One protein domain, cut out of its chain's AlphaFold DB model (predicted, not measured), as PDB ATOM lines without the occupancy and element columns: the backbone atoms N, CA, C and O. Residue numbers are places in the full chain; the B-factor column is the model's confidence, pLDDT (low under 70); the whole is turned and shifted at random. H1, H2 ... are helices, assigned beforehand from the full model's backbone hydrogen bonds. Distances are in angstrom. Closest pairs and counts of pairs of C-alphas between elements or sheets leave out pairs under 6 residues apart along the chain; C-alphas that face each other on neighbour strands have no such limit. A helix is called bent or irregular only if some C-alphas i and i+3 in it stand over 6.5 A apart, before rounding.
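AT A GLANCE: This is residues 2 to 179 of the 375 residues of an uncharacterized protein of Acetivibrio thermocellus (strain ATCC 27405 / DSM 1237 / JCM 9322 / NBRC 103400 / NCIMB 10682 / NRRL B-4536 / VPI 7372) (UniProt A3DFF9). The chain is wound in stacked turns, an elongated solenoid of helices laid one after another along its longest axis, from H1 and H2 at one end to H10 and H11 at the other. H1, H3, H5 and H7 make one row and run the same way, with H2, H4 and H6 as a looser second row running back; H9 then stands steeply to H6 and H7, and H10 and H11 pack on H9, with H8 on H10. The printed part has 178 residues with eleven named helices, H1 to H11 in chain order, and no named strand; the class is all helix. The whole is compact, with a radius of gyration of the C-alphas of 17.6 A, and spans 53 by 31 by 28 A.

HOW THE PARTS SIT: H1, residues 2 to 8, touches H3, residues 28 to 38, the same way at a shallow tilt of 14 degrees; the closest C-alphas are those of Gly 7 and Ala 37, 3.9 A apart. H2, residues 15 to 25, forms a hairpin with H3, with the C-alphas of Ala 25 and Thr 31 closest at 4.1 A. H4, residues 44 to 52, and H5, residues 57 to 66, form another hairpin, closest at the C-alphas of Ala 52 and Ala 63, 5.2 A. H5 touches H3 through the C-alphas of Thr 31 and Gly 59, 5.3 A. H6, residues 72 to 82, and H7, residues 90 to 99, form a hairpin at 17 degrees, closest at the C-alphas of Ile 78 and Cys 96, 5.7 A. H5 touches H7 at the C-alphas of Glu 65 and Glu 95, 6.5 A. H9, residues 113 to 127, touches H6 at a steep tilt of 64 degrees, the C-alphas of Arg 80 and Gly 118 being closest at 4.1 A. H8, residues 102 to 108, touches residues 143 to 148 of H10, residues 141 to 155, with the C-alphas of Ile 103 and Ala 144 closest at 5.8 A. H11, residues 159 to 174, touches H9 at the C-alphas of Asp 124 and Arg 164, 5.9 A. Every O i to N i+4 pair is within hydrogen-bond range in H2, H4, H6, H8 and H9, against 5 of 7 in H3, 5 of 6 in H5, 4 of 6 in H7, 10 of 11 in H10, 11 of 12 in H11 and 0 of 3 in H1, where 4 of 4 O i to N i+3 pairs are.

IN THESE COORDINATES: H1 begins at C-alpha 2 (142.281, 148.147, 196.450), and H11 ends at C-alpha 174 (115.841, 185.326, 212.038). H9, H10 and H11 measure 21.3 A, 20.3 A and 23.8 A. H3 and H7 are irregular: C-alphas 29 and 32 are 7.4 A apart, and C-alphas 91 and 94 7.6 A.

THE WHOLE: The C-alphas farthest apart, those of Asp 14 and Ile 173, are 55.0 A apart. The printed part has no cut; the link from H9 to H10, residues 128 to 140, is long. Mean pLDDT of the printed part is 96.2, and no printed residue is under 70.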
ATOM      1  N   GLY A   2     141.440 148.507 197.609       87.75
ATOM      2  CA  GLY A   2     142.281 148.147 196.450       87.75
ATOM      3  C   GLY A   2     142.351 149.206 195.337       87.75
ATOM      4  O   GLY A   2     143.440 149.507 194.868       87.75
ATOM      5  N   ILE A   3     141.223 149.836 194.981       91.19
ATOM      6  CA  ILE A   3     141.173 150.908 193.962       91.19
ATOM      7  C   ILE A   3     142.061 152.098 194.357       91.19
ATOM      8  O   ILE A   3     142.851 152.567 193.548       91.19
ATOM      9  N   GLY A   4     142.005 152.538 195.619       89.44
ATOM     10  CA  GLY A   4     142.802 153.673 196.105       89.44
ATOM     11  C   GLY A   4     144.321 153.451 196.032       89.44
ATOM     12  O   GLY A   4     145.078 154.413 195.921       89.44
ATOM     13  N   LEU A   5     144.780 152.192 196.056       92.19
ATOM     14  CA  LEU A   5     146.201 151.852 195.904       92.19
ATOM     15  C   LEU A   5     146.712 152.070 194.476       92.19
ATOM     16  O   LEU A   5     147.920 152.211 194.296       92.19
ATOM     17  N   LEU A   6     145.829 152.145 193.474       92.56
ATOM     18  CA  LEU A   6     146.227 152.444 192.095       92.56
ATOM     19  C   LEU A   6     146.881 153.823 191.976       92.56
ATOM     20  O   LEU A   6     147.798 153.982 191.182       92.56
ATOM     21  N   GLY A   7     146.519 154.762 192.854       91.25
ATOM     22  CA  GLY A   7     147.164 156.071 192.936       91.25
ATOM     23  C   GLY A   7     148.644 156.043 193.355       91.25
ATOM     24  O   GLY A   7     149.278 157.089 193.408       91.25
ATOM     25  N   LEU A   8     149.212 154.882 193.708       92.75
ATOM     26  CA  LEU A   8     150.657 154.732 193.944       92.75
ATOM     27  C   LEU A   8     151.464 154.593 192.644       92.75
ATOM     28  O   LEU A   8     152.691 154.666 192.683       92.75
ATOM     29  N   PHE A   9     150.790 154.377 191.515       92.19
ATOM     30  CA  PHE A   9     151.396 154.249 190.196       92.19
ATOM     31  C   PHE A   9     150.906 155.390 189.314       92.19
ATOM     32  O   PHE A   9     149.733 155.738 189.368       92.19
ATOM     33  N   ASP A  10     151.771 155.956 188.476       90.12
ATOM     34  CA  ASP A  10     151.312 156.903 187.464       90.12
ATOM     35  C   ASP A  10     150.678 156.138 186.295       90.12
ATOM     36  O   ASP A  10     151.370 155.505 185.494       90.12
ATOM     37  N   LEU A  11     149.346 156.157 186.244       91.69
ATOM     38  CA  LEU A  11     148.535 155.498 185.217       91.69
ATOM     39  C   LEU A  11     147.797 156.521 184.344       91.69
ATOM     40  O   LEU A  11     146.869 156.151 183.625       91.69
ATOM     41  N   SER A  12     148.202 157.799 184.383       89.56
ATOM     42  CA  SER A  12     147.515 158.896 183.689       89.56
ATOM     43  C   SER A  12     147.451 158.726 182.172       89.56
ATOM     44  O   SER A  12     146.558 159.278 181.534       89.56
ATOM     45  N   ASN A  13     148.411 157.987 181.605       90.69
ATOM     46  CA  ASN A  13     148.581 157.779 180.166       90.69
ATOM     47  C   ASN A  13     148.057 156.413 179.684       90.69
ATOM     48  O   ASN A  13     148.225 156.078 178.512       90.69
ATOM     49  N   ASP A  14     147.473 155.597 180.570       94.00
ATOM     50  CA  ASP A  14     146.821 154.341 180.185       94.00
ATOM     51  C   ASP A  14     145.310 154.556 180.076       94.00
ATOM     52  O   ASP A  14     144.555 154.346 181.030       94.00
ATOM     53  N   ASP A  15     144.867 154.947 178.879       93.00
ATOM     54  CA  ASP A  15     143.457 155.216 178.581       93.00
ATOM     55  C   ASP A  15     142.543 154.047 178.975       93.00
ATOM     56  O   ASP A  15     141.445 154.260 179.483       93.00
ATOM     57  N   LYS A  16     143.006 152.794 178.842       95.38
ATOM     58  CA  LYS A  16     142.193 151.619 179.201       95.38
ATOM     59  C   LYS A  16     141.975 151.516 180.704       95.38
ATOM     60  O   LYS A  16     140.943 150.999 181.134       95.38
ATOM     61  N   ILE A  17     142.957 151.921 181.505       93.88
ATOM     62  CA  ILE A  17     142.821 151.958 182.961       93.88
ATOM     63  C   ILE A  17     141.949 153.142 183.365       93.88
ATOM     64  O   ILE A  17     141.041 152.957 184.176       93.88
ATOM     65  N   ILE A  18     142.169 154.320 182.778       95.31
ATOM     66  CA  ILE A  18     141.356 155.507 183.060       95.31
ATOM     67  C   ILE A  18     139.884 155.254 182.725       95.31
ATOM     68  O   ILE A  18     139.025 155.523 183.561       95.31
ATOM     69  N   ASP A  19     139.577 154.645 181.581       95.81
ATOM     70  CA  ASP A  19     138.202 154.306 181.205       95.81
ATOM     71  C   ASP A  19     137.542 153.365 182.219       95.81
ATOM     72  O   ASP A  19     136.389 153.563 182.602       95.81
ATOM     73  N   LYS A  20     138.279 152.371 182.729       96.38
ATOM     74  CA  LYS A  20     137.775 151.481 183.787       96.38
ATOM     75  C   LYS A  20     137.549 152.217 185.102       96.38
ATOM     76  O   LYS A  20     136.553 151.957 185.768       96.38
ATOM     77  N   LEU A  21     138.456 153.117 185.479       96.00
ATOM     78  CA  LEU A  21     138.302 153.938 186.678       96.00
ATOM     79  C   LEU A  21     137.079 154.848 186.568       96.00
ATOM     80  O   LEU A  21     136.316 154.937 187.521       96.00
ATOM     81  N   LEU A  22     136.841 155.449 185.402       96.69
ATOM     82  CA  LEU A  22     135.656 156.269 185.160       96.69
ATOM     83  C   LEU A  22     134.366 155.460 185.251       96.69
ATOM     84  O   LEU A  22     133.410 155.945 185.839       96.69
ATOM     85  N   VAL A  23     134.337 154.232 184.722       97.19
ATOM     86  CA  VAL A  23     133.183 153.332 184.889       97.19
ATOM     87  C   VAL A  23     132.968 152.991 186.363       97.19
ATOM     88  O   VAL A  23     131.843 153.062 186.842       97.19
ATOM     89  N   LEU A  24     134.036 152.665 187.098       96.69
ATOM     90  CA  LEU A  24     133.946 152.392 188.534       96.69
ATOM     91  C   LEU A  24     133.467 153.615 189.322       96.69
ATOM     92  O   LEU A  24     132.710 153.452 190.268       96.69
ATOM     93  N   ALA A  25     133.863 154.825 188.926       97.00
ATOM     94  CA  ALA A  25     133.472 156.053 189.609       97.00
ATOM     95  C   ALA A  25     131.967 156.348 189.535       97.00
ATOM     96  O   ALA A  25     131.489 157.141 190.338       97.00
ATOM     97  N   LEU A  26     131.234 155.721 188.608       96.00
ATOM     98  CA  LEU A  26     129.776 155.850 188.508       96.00
ATOM     99  C   LEU A  26     129.025 155.049 189.580       96.00
ATOM    100  O   LEU A  26     127.827 155.244 189.739       96.00
ATOM    101  N   TYR A  27     129.707 154.148 190.293       95.31
ATOM    102  CA  TYR A  27     129.136 153.415 191.419       95.31
ATOM    103  C   TYR A  27     129.484 154.136 192.715       95.31
ATOM    104  O   TYR A  27     130.666 154.329 193.019       95.31
ATOM    105  N   GLU A  28     128.459 154.504 193.478       91.25
ATOM    106  CA  GLU A  28     128.576 155.341 194.673       91.25
ATOM    107  C   GLU A  28     129.555 154.757 195.708       91.25
ATOM    108  O   GLU A  28     130.361 155.478 196.298       91.25
ATOM    109  N   GLU A  29     129.603 153.429 195.844       92.69
ATOM    110  CA  GLU A  29     130.501 152.722 196.762       92.69
ATOM    111  C   GLU A  29     131.983 152.811 196.358       92.69
ATOM    112  O   GLU A  29     132.880 152.528 197.166       92.69
ATOM    113  N   PHE A  30     132.271 153.179 195.105       96.19
ATOM    114  CA  PHE A  30     133.620 153.231 194.542       96.19
ATOM    115  C   PHE A  30     134.094 154.642 194.198       96.19
ATOM    116  O   PHE A  30     135.313 154.846 194.162       96.19
ATOM    117  N   THR A  31     133.191 155.608 193.998       96.69
ATOM    118  CA  THR A  31     133.517 156.974 193.557       96.69
ATOM    119  C   THR A  31     134.630 157.608 194.388       96.69
ATOM    120  O   THR A  31     135.649 158.025 193.833       96.69
ATOM    121  N   LEU A  32     134.507 157.587 195.721       96.81
ATOM    122  CA  LEU A  32     135.517 158.138 196.631       96.81
ATOM    123  C   LEU A  32     136.902 157.518 196.406       96.81
ATOM    124  O   LEU A  32     137.909 158.222 196.341       96.81
ATOM    125  N   TYR A  33     136.973 156.191 196.278       97.00
ATOM    126  CA  TYR A  33     138.248 155.496 196.114       97.00
ATOM    127  C   TYR A  33     138.881 155.762 194.751       97.00
ATOM    128  O   TYR A  33     140.109 155.822 194.666       97.00
ATOM    129  N   VAL A  34     138.068 155.925 193.703       97.69
ATOM    130  CA  VAL A  34     138.563 156.331 192.387       97.69
ATOM    131  C   VAL A  34     139.121 157.748 192.455       97.69
ATOM    132  O   VAL A  34     140.258 157.946 192.040       97.69
ATOM    133  N   ILE A  35     138.385 158.701 193.039       97.56
ATOM    134  CA  ILE A  35     138.836 160.092 193.207       97.56
ATOM    135  C   ILE A  35     140.177 160.138 193.954       97.56
ATOM    136  O   ILE A  35     141.134 160.747 193.482       97.56
ATOM    137  N   VAL A  36     140.292 159.421 195.078       96.62
ATOM    138  CA  VAL A  36     141.538 159.333 195.862       96.62
ATOM    139  C   VAL A  36     142.708 158.767 195.049       96.62
ATOM    140  O   VAL A  36     143.850 159.179 195.258       96.62
ATOM    141  N   ALA A  37     142.454 157.820 194.141       96.56
ATOM    142  CA  ALA A  37     143.491 157.276 193.273       96.56
ATOM    143  C   ALA A  37     143.924 158.293 192.207       96.56
ATOM    144  O   ALA A  37     145.115 158.573 192.089       96.56
ATOM    145  N   VAL A  38     142.967 158.859 191.464       96.94
ATOM    146  CA  VAL A  38     143.256 159.717 190.302       96.94
ATOM    147  C   VAL A  38     143.827 161.074 190.694       96.94
ATOM    148  O   VAL A  38     144.622 161.618 189.941       96.94
ATOM    149  N   LEU A  39     143.520 161.597 191.888       96.56
ATOM    150  CA  LEU A  39     144.106 162.848 192.393       96.56
ATOM    151  C   LEU A  39     145.630 162.795 192.561       96.56
ATOM    152  O   LEU A  39     146.272 163.835 192.670       96.56
ATOM    153  N   LYS A  40     146.223 161.598 192.586       95.50
ATOM    154  CA  LYS A  40     147.682 161.429 192.624       95.50
ATOM    155  C   LYS A  40     148.327 161.486 191.237       95.50
ATOM    156  O   LYS A  40     149.552 161.504 191.150       95.50
ATOM    157  N   TYR A  41     147.532 161.491 190.168       96.19
ATOM    158  CA  TYR A  41     148.020 161.558 188.793       96.19
ATOM    159  C   TYR A  41     148.260 163.010 188.358       96.19
ATOM    160  O   TYR A  41     147.563 163.909 188.835       96.19
ATOM    161  N   PRO A  42     149.176 163.266 187.402       94.44
ATOM    162  CA  PRO A  42     149.448 164.621 186.913       94.44
ATOM    163  C   PRO A  42     148.224 165.359 186.345       94.44
ATOM    164  O   PRO A  42     148.105 166.566 186.523       94.44
ATOM    165  N   ASN A  43     147.301 164.642 185.692       94.50
ATOM    166  CA  ASN A  43     146.034 165.161 185.155       94.50
ATOM    167  C   ASN A  43     144.825 164.814 186.047       94.50
ATOM    168  O   ASN A  43     143.690 164.739 185.572       94.50
ATOM    169  N   GLY A  44     145.061 164.560 187.338       96.88
ATOM    170  CA  GLY A  44     144.035 164.092 188.267       96.88
ATOM    171  C   GLY A  44     142.826 165.017 188.358       96.88
ATOM    172  O   GLY A  44     141.698 164.531 188.369       96.88
ATOM    173  N   ASN A  45     143.049 166.336 188.348       98.00
ATOM    174  CA  ASN A  45     141.972 167.329 188.416       98.00
ATOM    175  C   ASN A  45     140.998 167.214 187.232       98.00
ATOM    176  O   ASN A  45     139.787 167.194 187.433       98.00
ATOM    177  N   ASP A  46     141.515 167.035 186.013       97.12
ATOM    178  CA  ASP A  46     140.693 166.875 184.805       97.12
ATOM    179  C   ASP A  46     139.885 165.570 184.847       97.12
ATOM    180  O   ASP A  46     138.738 165.507 184.398       97.12
ATOM    181  N   ILE A  47     140.461 164.506 185.416       97.62
ATOM    182  CA  ILE A  47     139.753 163.235 185.605       97.62
ATOM    183  C   ILE A  47     138.645 163.394 186.654       97.62
ATOM    184  O   ILE A  47     137.530 162.928 186.420       97.62
ATOM    185  N   VAL A  48     138.910 164.072 187.777       98.31
ATOM    186  CA  VAL A  48     137.884 164.379 188.788       98.31
ATOM    187  C   VAL A  48     136.776 165.238 188.193       98.31
ATOM    188  O   VAL A  48     135.610 164.945 188.438       98.31
ATOM    189  N   PHE A  49     137.100 166.217 187.347       98.56
ATOM    190  CA  PHE A  49     136.098 167.024 186.656       98.56
ATOM    191  C   PHE A  49     135.167 166.165 185.785       98.56
ATOM    192  O   PHE A  49     133.944 166.258 185.895       98.56
ATOM    193  N   ARG A  50     135.731 165.232 185.004       97.75
ATOM    194  CA  ARG A  50     134.955 164.262 184.205       97.75
ATOM    195  C   ARG A  50     134.076 163.346 185.061       97.75
ATOM    196  O   ARG A  50     133.027 162.913 184.586       97.75
ATOM    197  N   ILE A  51     134.516 163.008 186.275       98.31
ATOM    198  CA  ILE A  51     133.721 162.236 187.240       98.31
ATOM    199  C   ILE A  51     132.579 163.107 187.768       98.31
ATOM    200  O   ILE A  51     131.429 162.698 187.656       98.31
ATOM    201  N   ALA A  52     132.879 164.313 188.265       98.12
ATOM    202  CA  ALA A  52     131.921 165.251 188.856       98.12
ATOM    203  C   ALA A  52     130.741 165.563 187.919       98.12
ATOM    204  O   ALA A  52     129.603 165.661 188.364       98.12
ATOM    205  N   GLN A  53     130.999 165.631 186.610       97.81
ATOM    206  CA  GLN A  53     129.988 165.828 185.566       97.81
ATOM    207  C   GLN A  53     128.989 164.670 185.396       97.81
ATOM    208  O   GLN A  53     127.991 164.836 184.696       97.81
ATOM    209  N   LYS A  54     129.267 163.489 185.960       97.38
ATOM    210  CA  LYS A  54     128.507 162.252 185.709       97.38
ATOM    211  C   LYS A  54     127.916 161.603 186.951       97.38
ATOM    212  O   LYS A  54     127.069 160.727 186.807       97.38
ATOM    213  N   VAL A  55     128.403 161.965 188.130       96.88
ATOM    214  CA  VAL A  55     127.954 161.389 189.400       96.88
ATOM    215  C   VAL A  55     126.933 162.300 190.072       96.88
ATOM    216  O   VAL A  55     126.889 163.500 189.801       96.88
ATOM    217  N   ASP A  56     126.143 161.724 190.968       96.31
ATOM    218  CA  ASP A  56     125.239 162.439 191.869       96.31
ATOM    219  C   ASP A  56     125.424 161.911 193.305       96.31
ATOM    220  O   ASP A  56     126.283 161.051 193.542       96.31
ATOM    221  N   GLY A  57     124.694 162.456 194.272       96.19
ATOM    222  CA  GLY A  57     124.718 161.994 195.662       96.19
ATOM    223  C   GLY A  57     126.100 162.112 196.320       96.19
ATOM    224  O   GLY A  57     126.804 163.115 196.151       96.19
ATOM    225  N   TRP A  58     126.526 161.093 197.078       96.44
ATOM    226  CA  TRP A  58     127.817 161.137 197.785       96.44
ATOM    227  C   TRP A  58     129.002 161.205 196.820       96.44
ATOM    228  O   TRP A  58     130.023 161.832 197.118       96.44
ATOM    229  N   GLY A  59     128.859 160.614 195.632       97.19
ATOM    230  CA  GLY A  59     129.871 160.676 194.588       97.19
ATOM    231  C   GLY A  59     130.161 162.108 194.137       97.19
ATOM    232  O   GLY A  59     131.331 162.490 194.035       97.19
ATOM    233  N   LYS A  60     129.112 162.918 193.918       97.94
ATOM    234  CA  LYS A  60     129.254 164.336 193.540       97.94
ATOM    235  C   LYS A  60     129.844 165.157 194.672       97.94
ATOM    236  O   LYS A  60     130.779 165.915 194.413       97.94
ATOM    237  N   ILE A  61     129.374 164.942 195.904       97.69
ATOM    238  CA  ILE A  61     129.933 165.584 197.103       97.69
ATOM    239  C   ILE A  61     131.451 165.385 197.135       97.69
ATOM    240  O   ILE A  61     132.217 166.347 197.100       97.69
ATOM    241  N   HIS A  62     131.907 164.133 197.056       97.44
ATOM    242  CA  HIS A  62     133.334 163.827 197.085       97.44
ATOM    243  C   HIS A  62     134.130 164.424 195.922       97.44
ATOM    244  O   HIS A  62     135.295 164.789 196.122       97.44
ATOM    245  N   ALA A  63     133.539 164.481 194.726       98.19
ATOM    246  CA  ALA A  63     134.194 164.994 193.530       98.19
ATOM    247  C   ALA A  63     134.361 166.515 193.591       98.19
ATOM    248  O   ALA A  63     135.476 167.001 193.427       98.19
ATOM    249  N   VAL A  64     133.293 167.261 193.879       98.25
ATOM    250  CA  VAL A  64     133.312 168.732 193.913       98.25
ATOM    251  C   VAL A  64     134.164 169.256 195.075       98.25
ATOM    252  O   VAL A  64     134.962 170.173 194.878       98.25
ATOM    253  N   GLU A  65     134.108 168.618 196.248       97.25
ATOM    254  CA  GLU A  65     134.985 168.929 197.393       97.25
ATOM    255  C   GLU A  65     136.482 168.857 197.049       97.25
ATOM    256  O   GLU A  65     137.292 169.571 197.636       97.25
ATOM    257  N   ARG A  66     136.879 168.003 196.100       97.94
ATOM    258  CA  ARG A  66     138.292 167.780 195.737       97.94
ATOM    259  C   ARG A  66     138.673 168.344 194.371       97.94
ATOM    260  O   ARG A  66     139.832 168.248 193.982       97.94
ATOM    261  N   LEU A  67     137.702 168.884 193.643       98.44
ATOM    262  CA  LEU A  67     137.910 169.533 192.361       98.44
ATOM    263  C   LEU A  67     138.489 170.928 192.591       98.44
ATOM    264  O   LEU A  67     137.895 171.748 193.293       98.44
ATOM    265  N   GLU A  68     139.625 171.207 191.963       98.31
ATOM    266  CA  GLU A  68     140.263 172.517 192.013       98.31
ATOM    267  C   GLU A  68     139.796 173.391 190.835       98.31
ATOM    268  O   GLU A  68     139.817 172.936 189.682       98.31
ATOM    269  N   PRO A  69     139.413 174.659 191.073       97.62
ATOM    270  CA  PRO A  69     138.932 175.577 190.042       97.62
ATOM    271  C   PRO A  69     140.091 176.162 189.216       97.62
ATOM    272  O   PRO A  69     140.383 177.360 189.272       97.62
ATOM    273  N   THR A  70     140.789 175.315 188.459       97.12
ATOM    274  CA  THR A  70     142.011 175.675 187.714       97.12
ATOM    275  C   THR A  70     141.748 176.367 186.376       97.12
ATOM    276  O   THR A  70     142.660 176.986 185.829       97.12
ATOM    277  N   SER A  71     140.524 176.297 185.851       97.00
ATOM    278  CA  SER A  71     140.110 176.913 184.584       97.00
ATOM    279  C   SER A  71     138.750 177.602 184.710       97.00
ATOM    280  O   SER A  71     137.983 177.318 185.632       97.00
ATOM    281  N   ASP A  72     138.441 178.495 183.769       95.81
ATOM    282  CA  ASP A  72     137.123 179.140 183.708       95.81
ATOM    283  C   ASP A  72     136.018 178.123 183.404       95.81
ATOM    284  O   ASP A  72     134.963 178.184 184.020       95.81
ATOM    285  N   GLU A  73     136.299 177.112 182.574       97.94
ATOM    286  CA  GLU A  73     135.378 175.997 182.313       97.94
ATOM    287  C   GLU A  73     134.960 175.280 183.607       97.94
ATOM    288  O   GLU A  73     133.775 175.030 183.829       97.94
ATOM    289  N   ILE A  74     135.918 174.984 184.494       98.44
ATOM    290  CA  ILE A  74     135.624 174.328 185.771       98.44
ATOM    291  C   ILE A  74     134.823 175.263 186.682       98.44
ATOM    292  O   ILE A  74     133.841 174.826 187.279       98.44
ATOM    293  N   ARG A  75     135.194 176.548 186.781       98.00
ATOM    294  CA  ARG A  75     134.466 177.527 187.613       98.00
ATOM    295  C   ARG A  75     133.025 177.707 187.151       98.00
ATOM    296  O   ARG A  75     132.114 177.677 187.974       98.00
ATOM    297  N   GLU A  76     132.819 177.854 185.846       97.12
ATOM    298  CA  GLU A  76     131.489 177.986 185.258       97.12
ATOM    299  C   GLU A  76     130.656 176.726 185.482       97.12
ATOM    300  O   GLU A  76     129.487 176.826 185.858       97.12
ATOM    301  N   TRP A  77     131.244 175.538 185.320       98.50
ATOM    302  CA  TRP A  77     130.537 174.294 185.608       98.50
ATOM    303  C   TRP A  77     130.161 174.175 187.090       98.50
ATOM    304  O   TRP A  77     129.024 173.812 187.393       98.50
ATOM    305  N   ILE A  78     131.065 174.529 188.012       98.62
ATOM    306  CA  ILE A  78     130.786 174.541 189.456       98.62
ATOM    307  C   ILE A  78     129.592 175.456 189.755       98.62
ATOM    308  O   ILE A  78     128.648 175.018 190.412       98.62
ATOM    309  N   LEU A  79     129.582 176.683 189.219       98.25
ATOM    310  CA  LEU A  79     128.481 177.629 189.424       98.25
ATOM    311  C   LEU A  79     127.151 177.151 188.831       98.25
ATOM    312  O   LEU A  79     126.100 177.416 189.405       98.25
ATOM    313  N   ARG A  80     127.180 176.474 187.679       98.12
ATOM    314  CA  ARG A  80     125.968 176.082 186.938       98.12
ATOM    315  C   ARG A  80     125.386 174.746 187.391       98.12
ATOM    316  O   ARG A  80     124.172 174.566 187.339       98.12
ATOM    317  N   LYS A  81     126.240 173.785 187.746       98.12
ATOM    318  CA  LYS A  81     125.883 172.362 187.908       98.12
ATOM    319  C   LYS A  81     126.493 171.700 189.140       98.12
ATOM    320  O   LYS A  81     126.089 170.587 189.462       98.12
ATOM    321  N   GLY A  82     127.448 172.347 189.807       97.81
ATOM    322  CA  GLY A  82     128.189 171.740 190.910       97.81
ATOM    323  C   GLY A  82     127.338 171.482 192.151       97.81
ATOM    324  O   GLY A  82     127.533 170.465 192.799       97.81
ATOM    325  N   CYS A  83     126.391 172.372 192.464       98.00
ATOM    326  CA  CYS A  83     125.707 172.365 193.759       98.00
ATOM    327  C   CYS A  83     124.486 171.437 193.839       98.00
ATOM    328  O   CYS A  83     124.274 170.819 194.877       98.00
ATOM    329  N   ALA A  84     123.693 171.343 192.764       96.75
ATOM    330  CA  ALA A  84     122.465 170.547 192.747       96.75
ATOM    331  C   ALA A  84     122.773 169.054 192.935       96.75
ATOM    332  O   ALA A  84     123.598 168.502 192.193       96.75
ATOM    333  N   ASN A  85     122.111 168.406 193.893       95.94
ATOM    334  CA  ASN A  85     122.482 167.085 194.380       95.94
ATOM    335  C   ASN A  85     121.279 166.278 194.907       95.94
ATOM    336  O   ASN A  85     120.383 166.824 195.542       95.94
ATOM    337  N   GLU A  86     121.284 164.955 194.708       93.56
ATOM    338  CA  GLU A  86     120.194 164.069 195.168       93.56
ATOM    339  C   GLU A  86     120.065 163.978 196.702       93.56
ATOM    340  O   GLU A  86     118.962 163.809 197.219       93.56
ATOM    341  N   ILE A  87     121.173 164.088 197.445       91.38
ATOM    342  CA  ILE A  87     121.160 163.950 198.913       91.38
ATOM    343  C   ILE A  87     120.669 165.237 199.576       91.38
ATOM    344  O   ILE A  87     119.620 165.249 200.207       91.38
ATOM    345  N   MET A  88     121.469 166.299 199.479       92.62
ATOM    346  CA  MET A  88     121.187 167.646 199.975       92.62
ATOM    347  C   MET A  88     122.177 168.601 199.309       92.62
ATOM    348  O   MET A  88     123.384 168.331 199.302       92.62
ATOM    349  N   ASP A  89     121.676 169.725 198.804       96.88
ATOM    350  CA  ASP A  89     122.504 170.756 198.168       96.88
ATOM    351  C   ASP A  89     123.425 171.458 199.187       96.88
ATOM    352  O   ASP A  89     124.528 171.878 198.838       96.88
ATOM    353  N   ALA A  90     123.016 171.523 200.463       97.19
ATOM    354  CA  ALA A  90     123.756 172.154 201.565       97.19
ATOM    355  C   ALA A  90     125.215 171.677 201.686       97.19
ATOM    356  O   ALA A  90     126.106 172.478 201.952       97.19
ATOM    357  N   TYR A  91     125.489 170.394 201.406       97.69
ATOM    358  CA  TYR A  91     126.853 169.843 201.415       97.69
ATOM    359  C   TYR A  91     127.800 170.531 200.423       97.69
ATOM    360  O   TYR A  91     129.015 170.474 200.594       97.69
ATOM    361  N   LEU A  92     127.261 171.145 199.368       98.06
ATOM    362  CA  LEU A  92     128.025 171.710 198.260       98.06
ATOM    363  C   LEU A  92     127.908 173.231 198.149       98.06
ATOM    364  O   LEU A  92     128.712 173.825 197.432       98.06
ATOM    365  N   GLY A  93     126.970 173.866 198.860       98.12
ATOM    366  CA  GLY A  93     126.702 175.306 198.768       98.12
ATOM    367  C   GLY A  93     127.949 176.168 198.980       98.12
ATOM    368  O   GLY A  93     128.314 176.959 198.108       98.12
ATOM    369  N   LEU A  94     128.651 175.973 200.102       98.50
ATOM    370  CA  LEU A  94     129.858 176.738 200.432       98.50
ATOM    371  C   LEU A  94     131.022 176.448 199.478       98.50
ATOM    372  O   LEU A  94     131.670 177.374 198.985       98.50
ATOM    373  N   GLU A  95     131.257 175.172 199.166       98.19
ATOM    374  CA  GLU A  95     132.305 174.747 198.234       98.19
ATOM    375  C   GLU A  95     132.094 175.345 196.840       98.19
ATOM    376  O   GLU A  95     133.018 175.912 196.253       98.19
ATOM    377  N   CYS A  96     130.865 175.288 196.327       98.62
ATOM    378  CA  CYS A  96     130.510 175.852 195.030       98.62
ATOM    379  C   CYS A  96     130.562 177.384 195.037       98.62
ATOM    380  O   CYS A  96     131.060 177.977 194.077       98.62
ATOM    381  N   GLY A  97     130.116 178.027 196.121       98.50
ATOM    382  CA  GLY A  97     130.211 179.476 196.299       98.50
ATOM    383  C   GLY A  97     131.655 179.981 196.224       98.50
ATOM    384  O   GLY A  97     131.952 180.924 195.485       98.50
ATOM    385  N   ASN A  98     132.565 179.304 196.930       98.50
ATOM    386  CA  ASN A  98     133.982 179.655 196.986       98.50
ATOM    387  C   ASN A  98     134.721 179.300 195.689       98.50
ATOM    388  O   ASN A  98     135.302 180.175 195.045       98.50
ATOM    389  N   LYS A  99     134.682 178.031 195.266       98.44
ATOM    390  CA  LYS A  99     135.437 177.554 194.093       98.44
ATOM    391  C   LYS A  99     134.904 178.112 192.781       98.44
ATOM    392  O   LYS A  99     135.683 178.364 191.864       98.44
ATOM    393  N   GLY A 100     133.595 178.334 192.697       97.88
ATOM    394  CA  GLY A 100     132.953 178.962 191.548       97.88
ATOM    395  C   GLY A 100     133.178 180.474 191.466       97.88
ATOM    396  O   GLY A 100     132.913 181.057 190.421       97.88
ATOM    397  N   ASN A 101     133.690 181.124 192.520       97.56
ATOM    398  CA  ASN A 101     133.761 182.585 192.637       97.56
ATOM    399  C   ASN A 101     132.383 183.251 192.447       97.56
ATOM    400  O   ASN A 101     132.194 184.129 191.599       97.56
ATOM    401  N   LEU A 102     131.412 182.827 193.263       98.50
ATOM    402  CA  LEU A 102     130.026 183.299 193.224       98.50
ATOM    403  C   LEU A 102     129.925 184.830 193.256       98.50
ATOM    404  O   LEU A 102     129.211 185.419 192.444       98.50
ATOM    405  N   ILE A 103     130.663 185.494 194.153       98.38
ATOM    406  CA  ILE A 103     130.628 186.960 194.239       98.38
ATOM    407  C   ILE A 103     131.168 187.628 192.967       98.38
ATOM    408  O   ILE A 103     130.640 188.653 192.538       98.38
ATOM    409  N   GLY A 104     132.191 187.048 192.333       97.50
ATOM    410  CA  GLY A 104     132.723 187.534 191.063       97.50
ATOM    411  C   GLY A 104     131.687 187.463 189.945       97.50
ATOM    412  O   GLY A 104     131.499 188.449 189.232       97.50
ATOM    413  N   ALA A 105     130.967 186.343 189.845       97.12
ATOM    414  CA  ALA A 105     129.885 186.173 188.876       97.12
ATOM    415  C   ALA A 105     128.748 187.185 189.102       97.12
ATOM    416  O   ALA A 105     128.321 187.863 188.167       97.12
ATOM    417  N   LEU A 106     128.319 187.365 190.356       97.88
ATOM    418  CA  LEU A 106     127.283 188.332 190.726       97.88
ATOM    419  C   LEU A 106     127.692 189.786 190.427       97.88
ATOM    420  O   LEU A 106     126.868 190.570 189.960       97.88
ATOM    421  N   ARG A 107     128.960 190.155 190.658       97.44
ATOM    422  CA  ARG A 107     129.489 191.500 190.355       97.44
ATOM    423  C   ARG A 107     129.628 191.766 188.856       97.44
ATOM    424  O   ARG A 107     129.526 192.920 188.446       97.44
ATOM    425  N   HIS A 108     129.884 190.736 188.045       93.00
ATOM    426  CA  HIS A 108     129.991 190.887 186.593       93.00
ATOM    427  C   HIS A 108     128.647 191.264 185.952       93.00
ATOM    428  O   HIS A 108     128.612 192.049 185.007       93.00
ATOM    429  N   GLY A 109     127.540 190.727 186.476       81.69
ATOM    430  CA  GLY A 109     126.174 191.099 186.094       81.69
ATOM    431  C   GLY A 109     125.681 190.549 184.748       81.69
ATOM    432  O   GLY A 109     124.482 190.595 184.494       81.69
ATOM    433  N   SER A 110     126.550 189.994 183.893       87.75
ATOM    434  CA  SER A 110     126.116 189.240 182.708       87.75
ATOM    435  C   SER A 110     125.767 187.809 183.112       87.75
ATOM    436  O   SER A 110     126.653 186.979 183.307       87.75
ATOM    437  N   ILE A 111     124.473 187.547 183.298       92.38
ATOM    438  CA  ILE A 111     123.957 186.262 183.775       92.38
ATOM    439  C   ILE A 111     122.897 185.761 182.796       92.38
ATOM    440  O   ILE A 111     121.885 186.421 182.567       92.38
ATOM    441  N   ASP A 112     123.149 184.592 182.210       95.00
ATOM    442  CA  ASP A 112     122.146 183.843 181.455       95.00
ATOM    443  C   ASP A 112     121.265 182.986 182.381       95.00
ATOM    444  O   ASP A 112     121.551 182.823 183.570       95.00
ATOM    445  N   ASP A 113     120.187 182.427 181.832       94.31
ATOM    446  CA  ASP A 113     119.188 181.680 182.604       94.31
ATOM    447  C   ASP A 113     119.769 180.454 183.325       94.31
ATOM    448  O   ASP A 113     119.353 180.131 184.438       94.31
ATOM    449  N   GLU A 114     120.741 179.766 182.722       95.81
ATOM    450  CA  GLU A 114     121.351 178.581 183.326       95.81
ATOM    451  C   GLU A 114     122.292 178.960 184.474       95.81
ATOM    452  O   GLU A 114     122.300 178.290 185.510       95.81
ATOM    453  N   LEU A 115     123.051 180.046 184.323       96.88
ATOM    454  CA  LEU A 115     123.887 180.571 185.394       96.88
ATOM    455  C   LEU A 115     123.030 181.092 186.546       96.88
ATOM    456  O   LEU A 115     123.351 180.832 187.703       96.88
ATOM    457  N   PHE A 116     121.926 181.783 186.249       97.62
ATOM    458  CA  PHE A 116     120.995 182.245 187.278       97.62
ATOM    459  C   PHE A 116     120.382 181.081 188.061       97.62
ATOM    460  O   PHE A 116     120.249 181.167 189.284       97.62
ATOM    461  N   GLU A 117     120.031 179.985 187.385       97.50
ATOM    462  CA  GLU A 117     119.517 178.787 188.047       97.50
ATOM    463  C   GLU A 117     120.569 178.162 188.972       97.50
ATOM    464  O   GLU A 117     120.273 177.905 190.136       97.50
ATOM    465  N   GLY A 118     121.808 177.993 188.496       98.00
ATOM    466  CA  GLY A 118     122.908 177.469 189.312       98.00
ATOM    467  C   GLY A 118     123.231 178.349 190.524       98.00
ATOM    468  O   GLY A 118     123.314 177.856 191.648       98.00
ATOM    469  N   ILE A 119     123.291 179.671 190.332       98.12
ATOM    470  CA  ILE A 119     123.434 180.647 191.422       98.12
ATOM    471  C   ILE A 119     122.267 180.543 192.407       98.12
ATOM    472  O   ILE A 119     122.492 180.578 193.612       98.12
ATOM    473  N   SER A 120     121.031 180.397 191.923       98.06
ATOM    474  CA  SER A 120     119.859 180.261 192.793       98.06
ATOM    475  C   SER A 120     119.945 179.010 193.665       98.06
ATOM    476  O   SER A 120     119.618 179.090 194.845       98.06
ATOM    477  N   VAL A 121     120.410 177.883 193.112       98.38
ATOM    478  CA  VAL A 121     120.673 176.654 193.883       98.38
ATOM    479  C   VAL A 121     121.754 176.897 194.935       98.38
ATOM    480  O   VAL A 121     121.545 176.560 196.091       98.38
ATOM    481  N   ILE A 122     122.877 177.519 194.565       98.69
ATOM    482  CA  ILE A 122     123.978 177.795 195.502       98.69
ATOM    483  C   ILE A 122     123.520 178.708 196.641       98.69
ATOM    484  O   ILE A 122     123.843 178.447 197.795       98.69
ATOM    485  N   ILE A 123     122.767 179.769 196.338       98.56
ATOM    486  CA  ILE A 123     122.236 180.676 197.360       98.56
ATOM    487  C   ILE A 123     121.305 179.920 198.305       98.56
ATOM    488  O   ILE A 123     121.496 180.025 199.506       98.56
ATOM    489  N   ASP A 124     120.349 179.141 197.794       98.12
ATOM    490  CA  ASP A 124     119.425 178.357 198.629       98.12
ATOM    491  C   ASP A 124     120.173 177.330 199.499       98.12
ATOM    492  O   ASP A 124     119.924 177.241 200.698       98.12
ATOM    493  N   ALA A 125     121.172 176.647 198.930       98.19
ATOM    494  CA  ALA A 125     122.034 175.705 199.639       98.19
ATOM    495  C   ALA A 125     122.857 176.361 200.755       98.19
ATOM    496  O   ALA A 125     123.022 175.777 201.820       98.19
ATOM    497  N   LEU A 126     123.364 177.579 200.535       98.31
ATOM    498  CA  LEU A 126     124.103 178.332 201.550       98.31
ATOM    499  C   LEU A 126     123.227 178.690 202.764       98.31
ATOM    500  O   LEU A 126     123.761 178.845 203.859       98.31
ATOM    501  N   LEU A 127     121.909 178.841 202.597       97.62
ATOM    502  CA  LEU A 127     121.000 179.184 203.701       97.62
ATOM    503  C   LEU A 127     120.742 178.006 204.653       97.62
ATOM    504  O   LEU A 127     120.352 178.232 205.801       97.62
ATOM    505  N   ASP A 128     120.945 176.772 204.186       95.38
ATOM    506  CA  ASP A 128     120.811 175.554 204.983       95.38
ATOM    507  C   ASP A 128     122.161 175.155 205.592       95.38
ATOM    508  O   ASP A 128     122.939 174.396 205.022       95.38
ATOM    509  N   GLU A 129     122.431 175.657 206.795       91.88
ATOM    510  CA  GLU A 129     123.646 175.337 207.558       91.88
ATOM    511  C   GLU A 129     123.511 174.039 208.376       91.88
ATOM    512  O   GLU A 129     124.062 173.926 209.471       91.88
ATOM    513  N   GLY A 130     122.724 173.071 207.886       84.12
ATOM    514  CA  GLY A 130     122.427 171.814 208.571       84.12
ATOM    515  C   GLY A 130     123.676 170.973 208.897       84.12
ATOM    516  O   GLY A 130     124.149 170.996 210.034       84.12
ATOM    517  N   PRO A 131     124.184 170.147 207.963       86.75
ATOM    518  CA  PRO A 131     125.289 169.218 208.226       86.75
ATOM    519  C   PRO A 131     126.689 169.850 208.127       86.75
ATOM    520  O   PRO A 131     127.657 169.253 208.601       86.75
ATOM    521  N   VAL A 132     126.805 171.017 207.487       95.56
ATOM    522  CA  VAL A 132     128.061 171.731 207.209       95.56
ATOM    523  C   VAL A 132     127.854 173.243 207.338       95.56
ATOM    524  O   VAL A 132     126.721 173.716 207.369       95.56
ATOM    525  N   GLU A 133     128.948 174.002 207.413       97.12
ATOM    526  CA  GLU A 133     128.895 175.468 207.397       97.12
ATOM    527  C   GLU A 133     128.365 175.986 206.047       97.12
ATOM    528  O   GLU A 133     128.677 175.425 204.994       97.12
ATOM    529  N   GLY A 134     127.598 177.079 206.070       97.44
ATOM    530  CA  GLY A 134     127.018 177.685 204.871       97.44
ATOM    531  C   GLY A 134     127.245 179.193 204.824       97.44
ATOM    532  O   GLY A 134     128.379 179.678 204.833       97.44
ATOM    533  N   ILE A 135     126.160 179.958 204.727       97.62
ATOM    534  CA  ILE A 135     126.202 181.407 204.510       97.62
ATOM    535  C   ILE A 135     126.885 182.170 205.656       97.62
ATOM    536  O   ILE A 135     127.421 183.248 205.407       97.62
ATOM    537  N   SER A 136     126.910 181.639 206.886       96.50
ATOM    538  CA  SER A 136     127.497 182.339 208.042       96.50
ATOM    539  C   SER A 136     129.011 182.530 207.940       96.50
ATOM    540  O   SER A 136     129.540 183.502 208.483       96.50
ATOM    541  N   VAL A 137     129.705 181.640 207.223       97.31
ATOM    542  CA  VAL A 137     131.162 181.697 207.015       97.31
ATOM    543  C   VAL A 137     131.546 182.213 205.628       97.31
ATOM    544  O   VAL A 137     132.729 182.413 205.345       97.31
ATOM    545  N   TYR A 138     130.569 182.451 204.751       98.12
ATOM    546  CA  TYR A 138     130.830 182.970 203.417       98.12
ATOM    547  C   TYR A 138     131.175 184.468 203.473       98.12
ATOM    548  O   TYR A 138     130.333 185.306 203.795       98.12
ATOM    549  N   GLU A 139     132.420 184.812 203.120       97.19
ATOM    550  CA  GLU A 139     133.013 186.156 203.283       97.19
ATOM    551  C   GLU A 139     132.135 187.292 202.725       97.19
ATOM    552  O   GLU A 139     132.037 188.363 203.323       97.19
ATOM    553  N   TYR A 140     131.463 187.051 201.595       97.75
ATOM    554  CA  TYR A 140     130.674 188.050 200.871       97.75
ATOM    555  C   TYR A 140     129.158 187.865 201.035       97.75
ATOM    556  O   TYR A 140     128.408 188.266 200.146       97.75
ATOM    557  N   ALA A 141     128.693 187.250 202.129       97.81
ATOM    558  CA  ALA A 141     127.286 186.891 202.342       97.81
ATOM    559  C   ALA A 141     126.290 188.027 202.057       97.81
ATOM    560  O   ALA A 141     125.431 187.885 201.189       97.81
ATOM    561  N   GLU A 142     126.418 189.173 202.735       97.94
ATOM    562  CA  GLU A 142     125.488 190.302 202.565       97.94
ATOM    563  C   GLU A 142     125.465 190.798 201.112       97.94
ATOM    564  O   GLU A 142     124.401 190.982 200.515       97.94
ATOM    565  N   GLU A 143     126.647 190.999 200.525       98.38
ATOM    566  CA  GLU A 143     126.775 191.516 199.167       98.38
ATOM    567  C   GLU A 143     126.214 190.531 198.138       98.38
ATOM    568  O   GLU A 143     125.506 190.949 197.219       98.38
ATOM    569  N   ALA A 144     126.483 189.236 198.309       98.50
ATOM    570  CA  ALA A 144     125.988 188.193 197.426       98.50
ATOM    571  C   ALA A 144     124.459 188.105 197.462       98.50
ATOM    572  O   ALA A 144     123.836 188.106 196.402       98.50
ATOM    573  N   LEU A 145     123.844 188.121 198.650       98.69
ATOM    574  CA  LEU A 145     122.382 188.121 198.787       98.69
ATOM    575  C   LEU A 145     121.753 189.372 198.160       98.69
ATOM    576  O   LEU A 145     120.744 189.276 197.458       98.69
ATOM    577  N   ARG A 146     122.367 190.544 198.355       98.56
ATOM    578  CA  ARG A 146     121.894 191.798 197.755       98.56
ATOM    579  C   ARG A 146     121.960 191.746 196.229       98.56
ATOM    580  O   ARG A 146     120.971 192.061 195.572       98.56
ATOM    581  N   LEU A 147     123.097 191.356 195.651       98.38
ATOM    582  CA  LEU A 147     123.254 191.258 194.196       98.38
ATOM    583  C   LEU A 147     122.314 190.196 193.611       98.38
ATOM    584  O   LEU A 147     121.632 190.467 192.624       98.38
ATOM    585  N   TYR A 148     122.204 189.036 194.262       98.50
ATOM    586  CA  TYR A 148     121.274 187.980 193.870       98.50
ATOM    587  C   TYR A 148     119.835 188.497 193.779       98.50
ATOM    588  O   TYR A 148     119.185 188.310 192.754       98.50
ATOM    589  N   LEU A 149     119.350 189.214 194.798       98.50
ATOM    590  CA  LEU A 149     117.999 189.778 194.794       98.50
ATOM    591  C   LEU A 149     117.808 190.872 193.731       98.50
ATOM    592  O   LEU A 149     116.715 190.988 193.175       98.50
ATOM    593  N   GLN A 150     118.844 191.656 193.407       96.94
ATOM    594  CA  GLN A 150     118.784 192.613 192.291       96.94
ATOM    595  C   GLN A 150     118.552 191.882 190.964       96.94
ATOM    596  O   GLN A 150     117.603 192.203 190.251       96.94
ATOM    597  N   ILE A 151     119.350 190.851 190.684       96.56
ATOM    598  CA  ILE A 151     119.243 190.039 189.463       96.56
ATOM    599  C   ILE A 151     117.906 189.284 189.424       96.56
ATOM    600  O   ILE A 151     117.186 189.325 188.427       96.56
ATOM    601  N   ALA A 152     117.516 188.652 190.533       97.00
ATOM    602  CA  ALA A 152     116.269 187.899 190.646       97.00
ATOM    603  C   ALA A 152     115.031 188.769 190.396       97.00
ATOM    604  O   ALA A 152     114.011 188.275 189.914       97.00
ATOM    605  N   SER A 153     115.105 190.074 190.676       95.25
ATOM    606  CA  SER A 153     114.000 190.991 190.398       95.25
ATOM    607  C   SER A 153     113.669 191.124 188.906       95.25
ATOM    608  O   SER A 153     112.527 191.467 188.585       95.25
ATOM    609  N   GLU A 154     114.602 190.787 188.015       91.25
ATOM    610  CA  GLU A 154     114.432 190.830 186.559       91.25
ATOM    611  C   GLU A 154     114.402 189.427 185.930       91.25
ATOM    612  O   GLU A 154     113.636 189.204 184.995       91.25
ATOM    613  N   HIS A 155     115.169 188.474 186.473       91.44
ATOM    614  CA  HIS A 155     115.370 187.142 185.885       91.44
ATOM    615  C   HIS A 155     114.493 186.026 186.470       91.44
ATOM    616  O   HIS A 155     114.310 184.999 185.818       91.44
ATOM    617  N   ALA A 156     113.951 186.176 187.684       95.06
ATOM    618  CA  ALA A 156     113.154 185.108 188.283       95.06
ATOM    619  C   ALA A 156     111.812 184.961 187.554       95.06
ATOM    620  O   ALA A 156     110.966 185.860 187.589       95.06
ATOM    621  N   VAL A 157     111.605 183.801 186.928       95.50
ATOM    622  CA  VAL A 157     110.418 183.509 186.103       95.50
ATOM    623  C   VAL A 157     109.795 182.143 186.382       95.50
ATOM    624  O   VAL A 157     108.701 181.867 185.892       95.50
ATOM    625  N   THR A 158     110.449 181.276 187.159       96.44
ATOM    626  CA  THR A 158     109.923 179.945 187.500       96.44
ATOM    627  C   THR A 158     109.425 179.875 188.943       96.44
ATOM    628  O   THR A 158     109.894 180.599 189.820       96.44
ATOM    629  N   ILE A 159     108.485 178.962 189.215       97.69
ATOM    630  CA  ILE A 159     107.961 178.749 190.573       97.69
ATOM    631  C   ILE A 159     109.041 178.264 191.548       97.69
ATOM    632  O   ILE A 159     108.994 178.605 192.724       97.69
ATOM    633  N   THR A 160     110.030 177.504 191.073       96.69
ATOM    634  CA  THR A 160     111.137 177.016 191.904       96.69
ATOM    635  C   THR A 160     112.073 178.161 192.286       96.69
ATOM    636  O   THR A 160     112.446 178.278 193.446       96.69
ATOM    637  N   GLN A 161     112.387 179.068 191.354       96.94
ATOM    638  CA  GLN A 161     113.138 180.293 191.666       96.94
ATOM    639  C   GLN A 161     112.375 181.166 192.665       96.94
ATOM    640  O   GLN A 161     112.953 181.647 193.636       96.94
ATOM    641  N   PHE A 162     111.063 181.316 192.472       98.12
ATOM    642  CA  PHE A 162     110.215 182.024 193.425       98.12
ATOM    643  C   PHE A 162     110.243 181.387 194.821       98.12
ATOM    644  O   PHE A 162     110.382 182.089 195.820       98.12
ATOM    645  N   TRP A 163     110.167 180.059 194.887       98.12
ATOM    646  CA  TRP A 163     110.244 179.302 196.132       98.12
ATOM    647  C   TRP A 163     111.573 179.516 196.876       98.12
ATOM    648  O   TRP A 163     111.555 179.759 198.079       98.12
ATOM    649  N   ARG A 164     112.711 179.562 196.172       97.62
ATOM    650  CA  ARG A 164     114.017 179.892 196.783       97.62
ATOM    651  C   ARG A 164     114.078 181.323 197.325       97.62
ATOM    652  O   ARG A 164     114.653 181.573 198.378       97.62
ATOM    653  N   ILE A 165     113.425 182.276 196.657       98.38
ATOM    654  CA  ILE A 165     113.309 183.659 197.156       98.38
ATOM    655  C   ILE A 165     112.452 183.712 198.432       98.38
ATOM    656  O   ILE A 165     112.749 184.501 199.333       98.38
ATOM    657  N   LEU A 166     111.421 182.865 198.542       98.44
ATOM    658  CA  LEU A 166     110.653 182.698 199.779       98.44
ATOM    659  C   LEU A 166     111.506 182.070 200.893       98.44
ATOM    660  O   LEU A 166     111.465 182.568 202.014       98.44
ATOM    661  N   ASN A 167     112.323 181.052 200.596       97.81
ATOM    662  CA  ASN A 167     113.270 180.485 201.571       97.81
ATOM    663  C   ASN A 167     114.244 181.547 202.092       97.81
ATOM    664  O   ASN A 167     114.441 181.664 203.300       97.81
ATOM    665  N   LEU A 168     114.789 182.376 201.197       98.44
ATOM    666  CA  LEU A 168     115.647 183.496 201.574       98.44
ATOM    667  C   LEU A 168     114.919 184.504 202.471       98.44
ATOM    668  O   LEU A 168     115.477 184.944 203.473       98.44
ATOM    669  N   GLN A 169     113.670 184.858 202.149       98.19
ATOM    670  CA  GLN A 169     112.879 185.733 203.015       98.19
ATOM    671  C   GLN A 169     112.691 185.123 204.410       98.19
ATOM    672  O   GLN A 169     112.906 185.824 205.397       98.19
ATOM    673  N   ASP A 170     112.319 183.844 204.496       96.81
ATOM    674  CA  ASP A 170     112.087 183.155 205.767       96.81
ATOM    675  C   ASP A 170     113.367 183.062 206.607       96.81
ATOM    676  O   ASP A 170     113.343 183.335 207.810       96.81
ATOM    677  N   TRP A 171     114.504 182.763 205.974       97.44
ATOM    678  CA  TRP A 171     115.809 182.770 206.631       97.44
ATOM    679  C   TRP A 171     116.148 184.164 207.183       97.44
ATOM    680  O   TRP A 171     116.508 184.313 208.357       97.44
ATOM    681  N   LEU A 172     115.932 185.216 206.381       97.88
ATOM    682  CA  LEU A 172     116.181 186.603 206.783       97.88
ATOM    683  C   LEU A 172     115.353 187.035 208.000       97.88
ATOM    684  O   LEU A 172     115.800 187.913 208.737       97.88
ATOM    685  N   ILE A 173     114.186 186.433 208.270       95.81
ATOM    686  CA  ILE A 173     113.372 186.772 209.452       95.81
ATOM    687  C   ILE A 173     114.175 186.594 210.746       95.81
ATOM    688  O   ILE A 173     114.031 187.418 211.649       95.81
ATOM    689  N   ASN A 174     115.060 185.602 210.827       93.88
ATOM    690  CA  ASN A 174     115.841 185.326 212.038       93.88
ATOM    691  C   ASN A 174     117.352 185.553 211.869       93.88
ATOM    692  O   ASN A 174     118.096 185.435 212.842       93.88
ATOM    693  N   ALA A 175     117.807 185.900 210.663       94.31
ATOM    694  CA  ALA A 175     119.220 186.096 210.362       94.31
ATOM    695  C   ALA A 175     119.846 187.272 211.128       94.31
ATOM    696  O   ALA A 175     119.258 188.347 211.258       94.31
ATOM    697  N   GLN A 176     121.093 187.097 211.565       93.00
ATOM    698  CA  GLN A 176     121.929 188.160 212.128       93.00
ATOM    699  C   GLN A 176     122.948 188.631 211.088       93.00
ATOM    700  O   GLN A 176     124.149 188.423 211.232       93.00
ATOM    701  N   ILE A 177     122.454 189.247 210.015       94.69
ATOM    702  CA  ILE A 177     123.277 189.762 208.917       94.69
ATOM    703  C   ILE A 177     123.113 191.277 208.781       94.69
ATOM    704  O   ILE A 177     122.036 191.831 209.032       94.69
ATOM    705  N   ALA A 178     124.185 191.964 208.388       93.56
ATOM    706  CA  ALA A 178     124.103 193.366 207.999       93.56
ATOM    707  C   ALA A 178     123.146 193.539 206.804       93.56
ATOM    708  O   ALA A 178     122.925 192.617 206.021       93.56
ATOM    709  N   GLY A 179     122.471 194.688 206.733       94.31
ATOM    710  CA  GLY A 179     121.513 194.964 205.659       94.31
ATOM    711  C   GLY A 179     120.227 194.119 205.674       94.31
ATOM    712  O   GLY A 179     119.425 194.248 204.752       94.31
TER     713      GLY A 179